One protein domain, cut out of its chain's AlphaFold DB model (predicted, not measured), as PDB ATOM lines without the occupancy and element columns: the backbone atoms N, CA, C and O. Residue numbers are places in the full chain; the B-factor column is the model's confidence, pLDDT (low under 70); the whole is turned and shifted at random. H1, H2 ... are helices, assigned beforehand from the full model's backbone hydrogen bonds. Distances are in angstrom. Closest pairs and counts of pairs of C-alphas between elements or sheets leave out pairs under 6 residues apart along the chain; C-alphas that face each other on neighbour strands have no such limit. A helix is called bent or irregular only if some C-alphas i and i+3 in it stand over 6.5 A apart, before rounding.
ATOM      1  N   GLN A 150     160.889 165.005 171.304       80.62
ATOM      2  CA  GLN A 150     161.180 163.588 171.522       80.62
ATOM      3  C   GLN A 150     160.175 162.670 170.817       80.62
ATOM      4  O   GLN A 150     160.573 161.686 170.197       80.62
ATOM      5  N   ASN A 151     158.884 163.005 170.863       83.38
ATOM      6  CA  ASN A 151     157.849 162.255 170.158       83.38
ATOM      7  C   ASN A 151     158.036 162.349 168.643       83.38
ATOM      8  O   ASN A 151     157.970 161.331 167.976       83.38
ATOM      9  N   THR A 152     158.376 163.525 168.112       82.31
ATOM     10  CA  THR A 152     158.664 163.693 166.676       82.31
ATOM     11  C   THR A 152     159.852 162.831 166.240       82.31
ATOM     12  O   THR A 152     159.809 162.213 165.179       82.31
ATOM     13  N   ILE A 153     160.898 162.744 167.072       81.25
ATOM     14  CA  ILE A 153     162.054 161.869 166.834       81.25
ATOM     15  C   ILE A 153     161.632 160.395 166.871       81.25
ATOM     16  O   ILE A 153     161.970 159.638 165.964       81.25
ATOM     17  N   ASN A 154     160.846 159.987 167.870       79.81
ATOM     18  CA  ASN A 154     160.352 158.613 168.005       79.81
ATOM     19  C   ASN A 154     159.414 158.205 166.857       79.81
ATOM     20  O   ASN A 154     159.540 157.100 166.325       79.81
ATOM     21  N   ASP A 155     158.513 159.089 166.439       82.38
ATOM     22  CA  ASP A 155     157.602 158.874 165.314       82.38
ATOM     23  C   ASP A 155     158.391 158.738 164.008       82.38
ATOM     24  O   ASP A 155     158.108 157.860 163.198       82.38
ATOM     25  N   PHE A 156     159.438 159.547 163.825       79.69
ATOM     26  CA  PHE A 156     160.322 159.453 162.664       79.69
ATOM     27  C   PHE A 156     161.151 158.159 162.669       79.69
ATOM     28  O   PHE A 156     161.284 157.509 161.635       79.69
ATOM     29  N   MET A 157     161.651 157.727 163.831       74.44
ATOM     30  CA  MET A 157     162.362 156.451 163.981       74.44
ATOM     31  C   MET A 157     161.474 155.239 163.701       74.44
ATOM     32  O   MET A 157     161.937 154.248 163.138       74.44
ATOM     33  N   THR A 158     160.214 155.291 164.130       76.06
ATOM     34  CA  THR A 158     159.285 154.152 164.075       76.06
ATOM     35  C   THR A 158     158.356 154.179 162.867       76.06
ATOM     36  O   THR A 158     157.608 153.217 162.670       76.06
ATOM     37  N   ALA A 159     158.425 155.225 162.036       77.56
ATOM     38  CA  ALA A 159     157.685 155.328 160.788       77.56
ATOM     39  C   ALA A 159     157.955 154.097 159.911       77.56
ATOM     40  O   ALA A 159     159.102 153.763 159.604       77.56
ATOM     41  N   LYS A 160     156.883 153.407 159.517       76.00
ATOM     42  CA  LYS A 160     156.921 152.238 158.633       76.00
ATOM     43  C   LYS A 160     156.254 152.572 157.308       76.00
ATOM     44  O   LYS A 160     155.241 153.266 157.286       76.00
ATOM     45  N   ASN A 161     156.808 152.043 156.225       68.00
ATOM     46  CA  ASN A 161     156.185 152.073 154.906       68.00
ATOM     47  C   ASN A 161     155.057 151.026 154.817       68.00
ATOM     48  O   ASN A 161     154.965 150.140 155.670       68.00
ATOM     49  N   GLU A 162     154.226 151.099 153.770       58.12
ATOM     50  CA  GLU A 162     153.090 150.182 153.527       58.12
ATOM     51  C   GLU A 162     153.497 148.692 153.514       58.12
ATOM     52  O   GLU A 162     152.709 147.833 153.897       58.12
ATOM     53  N   ASP A 163     154.764 148.393 153.202       55.09
ATOM     54  CA  ASP A 163     155.353 147.045 153.215       55.09
ATOM     55  C   ASP A 163     155.848 146.576 154.608       55.09
ATOM     56  O   ASP A 163     156.501 145.539 154.733       55.09
ATOM     57  N   GLY A 164     155.601 147.344 155.678       56.97
ATOM     58  CA  GLY A 164     155.989 147.004 157.056       56.97
ATOM     59  C   GLY A 164     157.478 147.192 157.391       56.97
ATOM     60  O   GLY A 164     157.898 146.895 158.514       56.97
ATOM     61  N   THR A 165     158.273 147.708 156.451       65.56
ATOM     62  CA  THR A 165     159.689 148.066 156.632       65.56
ATOM     63  C   THR A 165     159.837 149.474 157.217       65.56
ATOM     64  O   THR A 165     159.001 150.341 156.970       65.56
ATOM     65  N   LEU A 166     160.886 149.715 158.015       73.38
ATOM     66  CA  LEU A 166     161.181 151.049 158.555       73.38
ATOM     67  C   LEU A 166     161.443 152.030 157.406       73.38
ATOM     68  O   LEU A 166     162.258 151.746 156.529       73.38
ATOM     69  N   ALA A 167     160.787 153.190 157.433       70.31
ATOM     70  CA  ALA A 167     160.971 154.251 156.446       70.31
ATOM     71  C   ALA A 167     162.397 154.830 156.476       70.31
ATOM     72  O   ALA A 167     162.910 155.264 155.445       70.31
ATOM     73  N   HIS A 168     163.064 154.754 157.634       74.25
ATOM     74  CA  HIS A 168     164.428 155.243 157.848       74.25
ATOM     75  C   HIS A 168     165.341 154.148 158.437       74.25
ATOM     76  O   HIS A 168     165.727 154.218 159.604       74.25
ATOM     77  N   PRO A 169     165.743 153.128 157.650       69.69
ATOM     78  CA  PRO A 169     166.525 151.988 158.146       69.69
ATOM     79  C   PRO A 169     167.902 152.383 158.693       69.69
ATOM     80  O   PRO A 169     168.431 151.733 159.587       69.69
ATOM     81  N   PHE A 170     168.482 153.456 158.150       73.25
ATOM     82  CA  PHE A 170     169.823 153.934 158.497       73.25
ATOM     83  C   PHE A 170     169.827 155.010 159.586       73.25
ATOM     84  O   PHE A 170     170.871 155.604 159.819       73.25
ATOM     85  N   PHE A 171     168.692 155.281 160.245       74.12
ATOM     86  CA  PHE A 171     168.590 156.320 161.278       74.12
ATOM     87  C   PHE A 171     169.654 156.162 162.376       74.12
ATOM     88  O   PHE A 171     170.354 157.117 162.698       74.12
ATOM     89  N   SER A 172     169.856 154.934 162.861       78.19
ATOM     90  CA  SER A 172     170.891 154.608 163.852       78.19
ATOM     91  C   SER A 172     172.320 154.921 163.383       78.19
ATOM     92  O   SER A 172     173.167 155.241 164.209       78.19
ATOM     93  N   ASP A 173     172.607 154.814 162.081       76.38
ATOM     94  CA  ASP A 173     173.941 155.084 161.521       76.38
ATOM     95  C   ASP A 173     174.192 156.602 161.350       76.38
ATOM     96  O   ASP A 173     175.341 157.022 161.189       76.38
ATOM     97  N   VAL A 174     173.137 157.432 161.360       82.25
ATOM     98  CA  VAL A 174     173.213 158.888 161.119       82.25
ATOM     99  C   VAL A 174     172.838 159.753 162.325       82.25
ATOM    100  O   VAL A 174     173.016 160.968 162.270       82.25
ATOM    101  N   GLU A 175     172.378 159.159 163.427       79.31
ATOM    102  CA  GLU A 175     171.914 159.855 164.638       79.31
ATOM    103  C   GLU A 175     172.941 160.862 165.190       79.31
ATOM    104  O   GLU A 175     172.619 162.018 165.483       79.31
ATOM    105  N   HIS A 176     174.207 160.447 165.283       81.69
ATOM    106  CA  HIS A 176     175.286 161.303 165.779       81.69
ATOM    107  C   HIS A 176     175.527 162.509 164.852       81.69
ATOM    108  O   HIS A 176     175.769 163.632 165.303       81.69
ATOM    109  N   GLU A 177     175.412 162.301 163.542       80.19
ATOM    110  CA  GLU A 177     175.590 163.340 162.529       80.19
ATOM    111  C   GLU A 177     174.404 164.319 162.524       80.19
ATOM    112  O   GLU A 177     174.602 165.534 162.466       80.19
ATOM    113  N   MET A 178     173.180 163.804 162.675       81.94
ATOM    114  CA  MET A 178     171.962 164.603 162.839       81.94
ATOM    115  C   MET A 178     172.027 165.471 164.098       81.94
ATOM    116  O   MET A 178     171.666 166.644 164.045       81.94
ATOM    117  N   THR A 179     172.552 164.937 165.204       82.69
ATOM    118  CA  THR A 179     172.751 165.693 166.452       82.69
ATOM    119  C   THR A 179     173.728 166.853 166.249       82.69
ATOM    120  O   THR A 179     173.460 167.978 166.673       82.69
ATOM    121  N   ARG A 180     174.836 166.613 165.535       84.62
ATOM    122  CA  ARG A 180     175.820 167.655 165.201       84.62
ATOM    123  C   ARG A 180     175.218 168.750 164.313       84.62
ATOM    124  O   ARG A 180     175.468 169.933 164.539       84.62
ATOM    125  N   LEU A 181     174.417 168.365 163.321       84.50
ATOM    126  CA  LEU A 181     173.733 169.303 162.428       84.50
ATOM    127  C   LEU A 181     172.637 170.099 163.156       84.50
ATOM    128  O   LEU A 181     172.540 171.307 162.955       84.50
ATOM    129  N   ALA A 182     171.883 169.470 164.063       83.88
ATOM    130  CA  ALA A 182     170.874 170.142 164.879       83.88
ATOM    131  C   ALA A 182     171.496 171.224 165.773       83.88
ATOM    132  O   ALA A 182     170.987 172.343 165.847       83.88
ATOM    133  N   GLN A 183     172.633 170.924 166.409       83.12
ATOM    134  CA  GLN A 183     173.384 171.898 167.207       83.12
ATOM    135  C   GLN A 183     173.879 173.079 166.357       83.12
ATOM    136  O   GLN A 183     173.812 174.226 166.801       83.12
ATOM    137  N   ALA A 184     174.339 172.815 165.131       83.56
ATOM    138  CA  ALA A 184     174.777 173.857 164.207       83.56
ATOM    139  C   ALA A 184     173.617 174.758 163.746       83.56
ATOM    140  O   ALA A 184     173.770 175.980 163.721       83.56
ATOM    141  N   ASP A 185     172.453 174.182 163.434       83.56
ATOM    142  CA  ASP A 185     171.271 174.942 163.016       83.56
ATOM    143  C   ASP A 185     170.713 175.786 164.176       83.56
ATOM    144  O   ASP A 185     170.429 176.972 163.983       83.56
ATOM    145  N   HIS A 186     170.693 175.245 165.401       79.31
ATOM    146  CA  HIS A 186     170.366 176.012 166.607       79.31
ATOM    147  C   HIS A 186     171.323 177.190 166.835       79.31
ATOM    148  O   HIS A 186     170.868 178.300 167.118       79.31
ATOM    149  N   ALA A 187     172.635 176.987 166.674       77.19
ATOM    150  CA  ALA A 187     173.628 178.058 166.798       77.19
ATOM    151  C   ALA A 187     173.472 179.140 165.712       77.19
ATOM    152  O   ALA A 187     173.792 180.306 165.944       77.19
ATOM    153  N   ALA A 188     172.949 178.769 164.542       80.94
ATOM    154  CA  ALA A 188     172.628 179.679 163.446       80.94
ATOM    155  C   ALA A 188     171.242 180.345 163.576       80.94
ATOM    156  O   ALA A 188     170.849 181.105 162.689       80.94
ATOM    157  N   GLY A 189     170.486 180.063 164.645       77.25
ATOM    158  CA  GLY A 189     169.133 180.588 164.852       77.25
ATOM    159  C   GLY A 189     168.074 179.980 163.925       77.25
ATOM    160  O   GLY A 189     166.986 180.539 163.791       77.25
ATOM    161  N   LYS A 190     168.377 178.855 163.268       80.19
ATOM    162  CA  LYS A 190     167.420 178.090 162.464       80.19
ATOM    163  C   LYS A 190     166.766 177.017 163.327       80.19
ATOM    164  O   LYS A 190     167.404 176.417 164.186       80.19
ATOM    165  N   GLN A 191     165.486 176.763 163.079       77.06
ATOM    166  CA  GLN A 191     164.778 175.664 163.721       77.06
ATOM    167  C   GLN A 191     165.107 174.365 162.966       77.06
ATOM    168  O   GLN A 191     164.820 174.300 161.768       77.06
ATOM    169  N   PRO A 192     165.738 173.365 163.608       77.88
ATOM    170  CA  PRO A 192     166.102 172.126 162.931       77.88
ATOM    171  C   PRO A 192     164.855 171.325 162.537       77.88
ATOM    172  O   PRO A 192     164.016 171.020 163.384       77.88
ATOM    173  N   ASP A 193     164.754 170.959 161.259       83.06
ATOM    174  CA  ASP A 193     163.769 169.993 160.764       83.06
ATOM    175  C   ASP A 193     164.419 168.609 160.692       83.06
ATOM    176  O   ASP A 193     165.425 168.413 160.009       83.06
ATOM    177  N   ILE A 194     163.838 167.628 161.384       82.00
ATOM    178  CA  ILE A 194     164.377 166.267 161.461       82.00
ATOM    179  C   ILE A 194     164.518 165.597 160.089       82.00
ATOM    180  O   ILE A 194     165.429 164.791 159.893       82.00
ATOM    181  N   ARG A 195     163.660 165.957 159.125       81.06
ATOM    182  CA  ARG A 195     163.709 165.420 157.757       81.06
ATOM    183  C   ARG A 195     164.922 165.945 156.996       81.06
ATOM    184  O   ARG A 195     165.666 165.155 156.421       81.06
ATOM    185  N   ASP A 196     165.141 167.258 157.055       83.31
ATOM    186  CA  ASP A 196     166.298 167.925 156.443       83.31
ATOM    187  C   ASP A 196     167.610 167.444 157.077       83.31
ATOM    188  O   ASP A 196     168.573 167.122 156.378       83.31
ATOM    189  N   LEU A 197     167.632 167.309 158.409       82.88
ATOM    190  CA  LEU A 197     168.785 166.783 159.137       82.88
ATOM    191  C   LEU A 197     169.132 165.354 158.712       82.88
ATOM    192  O   LEU A 197     170.309 165.058 158.514       82.88
ATOM    193  N   TYR A 198     168.132 164.482 158.558       82.19
ATOM    194  CA  TYR A 198     168.335 163.101 158.117       82.19
ATOM    195  C   TYR A 198     168.916 163.047 156.703       82.19
ATOM    196  O   TYR A 198     169.918 162.370 156.475       82.19
ATOM    197  N   GLU A 199     168.345 163.803 155.763       82.19
ATOM    198  CA  GLU A 199     168.839 163.855 154.387       82.19
ATOM    199  C   GLU A 199     170.285 164.366 154.338       82.19
ATOM    200  O   GLU A 199     171.172 163.691 153.804       82.19
ATOM    201  N   ARG A 200     170.566 165.507 154.976       81.12
ATOM    202  CA  ARG A 200     171.922 166.078 155.055       81.12
ATOM    203  C   ARG A 200     172.908 165.115 155.708       81.12
ATOM    204  O   ARG A 200     174.046 165.011 155.244       81.12
ATOM    205  N   ALA A 201     172.492 164.388 156.741       83.38
ATOM    206  CA  ALA A 201     173.323 163.392 157.407       83.38
ATOM    207  C   ALA A 201     173.615 162.175 156.509       83.38
ATOM    208  O   ALA A 201     174.770 161.748 156.418       83.38
ATOM    209  N   CYS A 202     172.619 161.667 155.777       80.12
ATOM    210  CA  CYS A 202     172.801 160.592 154.797       80.12
ATOM    211  C   CYS A 202     173.774 160.985 153.678       80.12
ATOM    212  O   CYS A 202     174.606 160.172 153.277       80.12
ATOM    213  N   TRP A 203     173.705 162.228 153.194       77.25
ATOM    214  CA  TRP A 203     174.620 162.727 152.162       77.25
ATOM    215  C   TRP A 203     176.030 163.006 152.685       77.25
ATOM    216  O   TRP A 203     176.999 162.856 151.935       77.25
ATOM    217  N   SER A 204     176.152 163.384 153.958       76.31
ATOM    218  CA  SER A 204     177.435 163.700 154.593       76.31
ATOM    219  C   SER A 204     178.233 162.457 154.992       76.31
ATOM    220  O   SER A 204     179.456 162.538 155.072       76.31
ATOM    221  N   ASN A 205     177.581 161.307 155.212       76.62
ATOM    222  CA  ASN A 205     178.239 160.050 155.573       76.62
ATOM    223  C   ASN A 205     178.456 159.145 154.332       76.62
ATOM    224  O   ASN A 205     177.497 158.546 153.833       76.62
ATOM    225  N   PRO A 206     179.704 158.966 153.845       72.31
ATOM    226  CA  PRO A 206     179.988 158.173 152.644       72.31
ATOM    227  C   PRO A 206     179.567 156.701 152.757       72.31
ATOM    228  O   PRO A 206     179.175 156.100 151.755       72.31
ATOM    229  N   ALA A 207     179.620 156.120 153.961       73.25
ATOM    230  CA  ALA A 207     179.266 154.722 154.196       73.25
ATOM    231  C   ALA A 207     177.749 154.495 154.120       73.25
ATOM    232  O   ALA A 207     177.299 153.507 153.541       73.25
ATOM    233  N   VAL A 208     176.954 155.427 154.652       75.12
ATOM    234  CA  VAL A 208     175.484 155.371 154.579       75.12
ATOM    235  C   VAL A 208     175.008 155.674 153.161       75.12
ATOM    236  O   VAL A 208     174.153 154.962 152.640       75.12
ATOM    237  N   ARG A 209     175.624 156.653 152.488       75.31
ATOM    238  CA  ARG A 209     175.343 156.970 151.082       75.31
ATOM    239  C   ARG A 209     175.574 155.776 150.151       75.31
ATOM    240  O   ARG A 209     174.742 155.513 149.287       75.31
ATOM    241  N   ALA A 210     176.676 155.042 150.328       72.62
ATOM    242  CA  ALA A 210     176.966 153.845 149.535       72.62
ATOM    243  C   ALA A 210     175.923 152.735 149.759       72.62
ATOM    244  O   ALA A 210     175.442 152.148 148.792       72.62
ATOM    245  N   LYS A 211     175.515 152.500 151.016       74.62
ATOM    246  CA  LYS A 211     174.457 151.534 151.356       74.62
ATOM    247  C   LYS A 211     173.088 151.934 150.786       74.62
ATOM    248  O   LYS A 211     172.354 151.065 150.327       74.62
ATOM    249  N   LEU A 212     172.750 153.227 150.796       74.06
ATOM    250  CA  LEU A 212     171.517 153.768 150.203       74.06
ATOM    251  C   LEU A 212     171.463 153.532 148.690       74.06
ATOM    252  O   LEU A 212     170.465 153.021 148.189       74.06
ATOM    253  N   LEU A 213     172.554 153.837 147.980       74.31
ATOM    254  CA  LEU A 213     172.666 153.611 146.537       74.31
ATOM    255  C   LEU A 213     172.605 152.115 146.184       74.31
ATOM    256  O   LEU A 213     171.896 151.737 145.256       74.31
ATOM    257  N   GLU A 214     173.275 151.247 146.952       74.69
ATOM    258  CA  GLU A 214     173.217 149.794 146.726       74.69
ATOM    259  C   GLU A 214     171.806 149.229 146.978       74.69
ATOM    260  O   GLU A 214     171.332 148.365 146.233       74.69
ATOM    261  N   ALA A 215     171.105 149.724 148.004       72.06
ATOM    262  CA  ALA A 215     169.723 149.341 148.283       72.06
ATOM    263  C   ALA A 215     168.767 149.789 147.162       72.06
ATOM    264  O   ALA A 215     167.901 149.014 146.746       72.06
ATOM    265  N   GLU A 216     168.950 151.001 146.631       73.31
ATOM    266  CA  GLU A 216     168.165 151.531 145.513       73.31
ATOM    267  C   GLU A 216     168.394 150.727 144.219       73.31
ATOM    268  O   GLU A 216     167.435 150.355 143.532       73.31
ATOM    269  N   ASP A 217     169.650 150.390 143.916       72.44
ATOM    270  CA  ASP A 217     170.012 149.577 142.753       72.44
ATOM    271  C   ASP A 217     169.458 148.149 142.853       72.44
ATOM    272  O   ASP A 217     168.936 147.612 141.865       72.44
ATOM    273  N   ARG A 218     169.482 147.535 144.046       73.12
ATOM    274  CA  ARG A 218     168.850 146.224 144.276       73.12
ATOM    275  C   ARG A 218     167.337 146.276 144.099       73.12
ATOM    276  O   ARG A 218     166.792 145.420 143.401       73.12
ATOM    277  N   ALA A 219     166.663 147.279 144.659       71.62
ATOM    278  CA  ALA A 219     165.216 147.434 144.514       71.62
ATOM    279  C   ALA A 219     164.808 147.614 143.039       71.62
ATOM    280  O   ALA A 219     163.875 146.963 142.555       71.62
ATOM    281  N   LYS A 220     165.557 148.426 142.280       73.31
ATOM    282  CA  LYS A 220     165.364 148.599 140.829       73.31
ATOM    283  C   LYS A 220     165.609 147.302 140.054       73.31
ATOM    284  O   LYS A 220     164.829 146.969 139.157       73.31
ATOM    285  N   ALA A 221     166.650 146.545 140.401       70.62
ATOM    286  CA  ALA A 221     166.959 145.266 139.765       70.62
ATOM    287  C   ALA A 221     165.884 144.197 140.035       70.62
ATOM    288  O   ALA A 221     165.511 143.455 139.120       70.62
ATOM    289  N   GLU A 222     165.340 144.134 141.251       72.06
ATOM    290  CA  GLU A 222     164.252 143.219 141.604       72.06
ATOM    291  C   GLU A 222     162.928 143.603 140.941       72.06
ATOM    292  O   GLU A 222     162.261 142.736 140.372       72.06
ATOM    293  N   ALA A 223     162.575 144.889 140.918       71.19
ATOM    294  CA  ALA A 223     161.401 145.372 140.195       71.19
ATOM    295  C   ALA A 223     161.509 145.081 138.687       71.19
ATOM    296  O   ALA A 223     160.544 144.635 138.060       71.19
ATOM    297  N   ALA A 224     162.698 145.257 138.101       71.19
ATOM    298  CA  ALA A 224     162.959 144.900 136.710       71.19
ATOM    299  C   ALA A 224     162.865 143.383 136.470       71.19
ATOM    300  O   ALA A 224     162.307 142.968 135.454       71.19
ATOM    301  N   ARG A 225     163.357 142.541 137.391       68.69
ATOM    302  CA  ARG A 225     163.205 141.075 137.312       68.69
ATOM    303  C   ARG A 225     161.744 140.639 137.424       68.69
ATOM    304  O   ARG A 225     161.310 139.820 136.619       68.69
ATOM    305  N   ARG A 226     160.965 141.218 138.343       68.12
ATOM    306  CA  ARG A 226     159.523 140.939 138.482       68.12
ATOM    307  C   ARG A 226     158.752 141.315 137.211       68.12
ATOM    308  O   ARG A 226     157.963 140.510 136.726       68.12
ATOM    309  N   LYS A 227     159.053 142.470 136.604       69.56
ATOM    310  CA  LYS A 227     158.462 142.886 135.316       69.56
ATOM    311  C   LYS A 227     158.860 141.975 134.148       69.56
ATOM    312  O   LYS A 227     158.021 141.677 133.304       69.56
ATOM    313  N   ARG A 228     160.109 141.495 134.098       66.88
ATOM    314  CA  ARG A 228     160.554 140.535 133.066       66.88
ATOM    315  C   ARG A 228     159.877 139.173 133.217       66.88
ATOM    316  O   ARG A 228     159.429 138.626 132.217       66.88
ATOM    317  N   ASN A 229     159.741 138.671 134.443       60.72
ATOM    318  CA  ASN A 229     159.088 137.387 134.712       60.72
ATOM    319  C   ASN A 229     157.580 137.422 134.398       60.72
ATOM    320  O   ASN A 229     157.043 136.436 133.901       60.72
ATOM    321  N   ALA A 230     156.918 138.564 134.620       58.25
ATOM    322  CA  ALA A 230     155.524 138.785 134.223       58.25
ATOM    323  C   ALA A 230     155.341 138.966 132.700       58.25
ATOM    324  O   ALA A 230     154.286 138.644 132.166       58.25
ATOM    325  N   GLY A 231     156.363 139.451 131.983       53.00
ATOM    326  CA  GLY A 231     156.352 139.544 130.517       53.00
ATOM    327  C   GLY A 231     156.663 138.220 129.806       53.00
ATOM    328  O   GLY A 231     156.177 137.983 128.706       53.00
TER     329      GLY A 231
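This is residues 150 to 231 of the 262 residues of an uncharacterized protein of Chloroflexi bacterium (UniProt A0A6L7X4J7). H2 and H3 cross as a small core with short H1 near it, and from a corner with H3 the long H4 runs off as an arm, residues 213 to 231 sticking out. The printed part has 82 residues, with named helices H1 to H4 in chain order, all helix. It is loose, radius of gyration of the C-alphas 15.9 A, spanning 55 by 27 by 18 A.

H1, residues 150 to 158, is close to but not clearly touching H2, residues 171 to 187; their closest C-alphas, Met 157 and Phe 171, are 6.8 A apart. H2 has a kink of 36 degrees near residue 178 and is irregular, C-alphas 173 and 176 being 7.7 A apart. H2 and H3, residues 194 to 204, touch, only just about perpendicular at 71 degrees; their closest C-alphas, Met 178 and Leu 197, are 5.3 A apart. H4, residues 206 to 231, only just touches H3, only at the corner, with 3 pairs of C-alphas within 8 A; the closest, Cys 202 and Arg 209, are 5.8 A apart. Every O i to N i+4 pair is within hydrogen-bond range in H1, H3 and H4, and 11 of 13 in H2.

H1 begins at C-alpha 150 (161.180, 163.588, 171.522). H2 measures 23.0 A; H4, 37.4 A, ends at C-alpha 231 (156.352, 139.544, 130.517).

The printed part has no cut. H1 to H2 is a long link. Residues 161 to 165, 169 and 225 to 231 have pLDDT under 70.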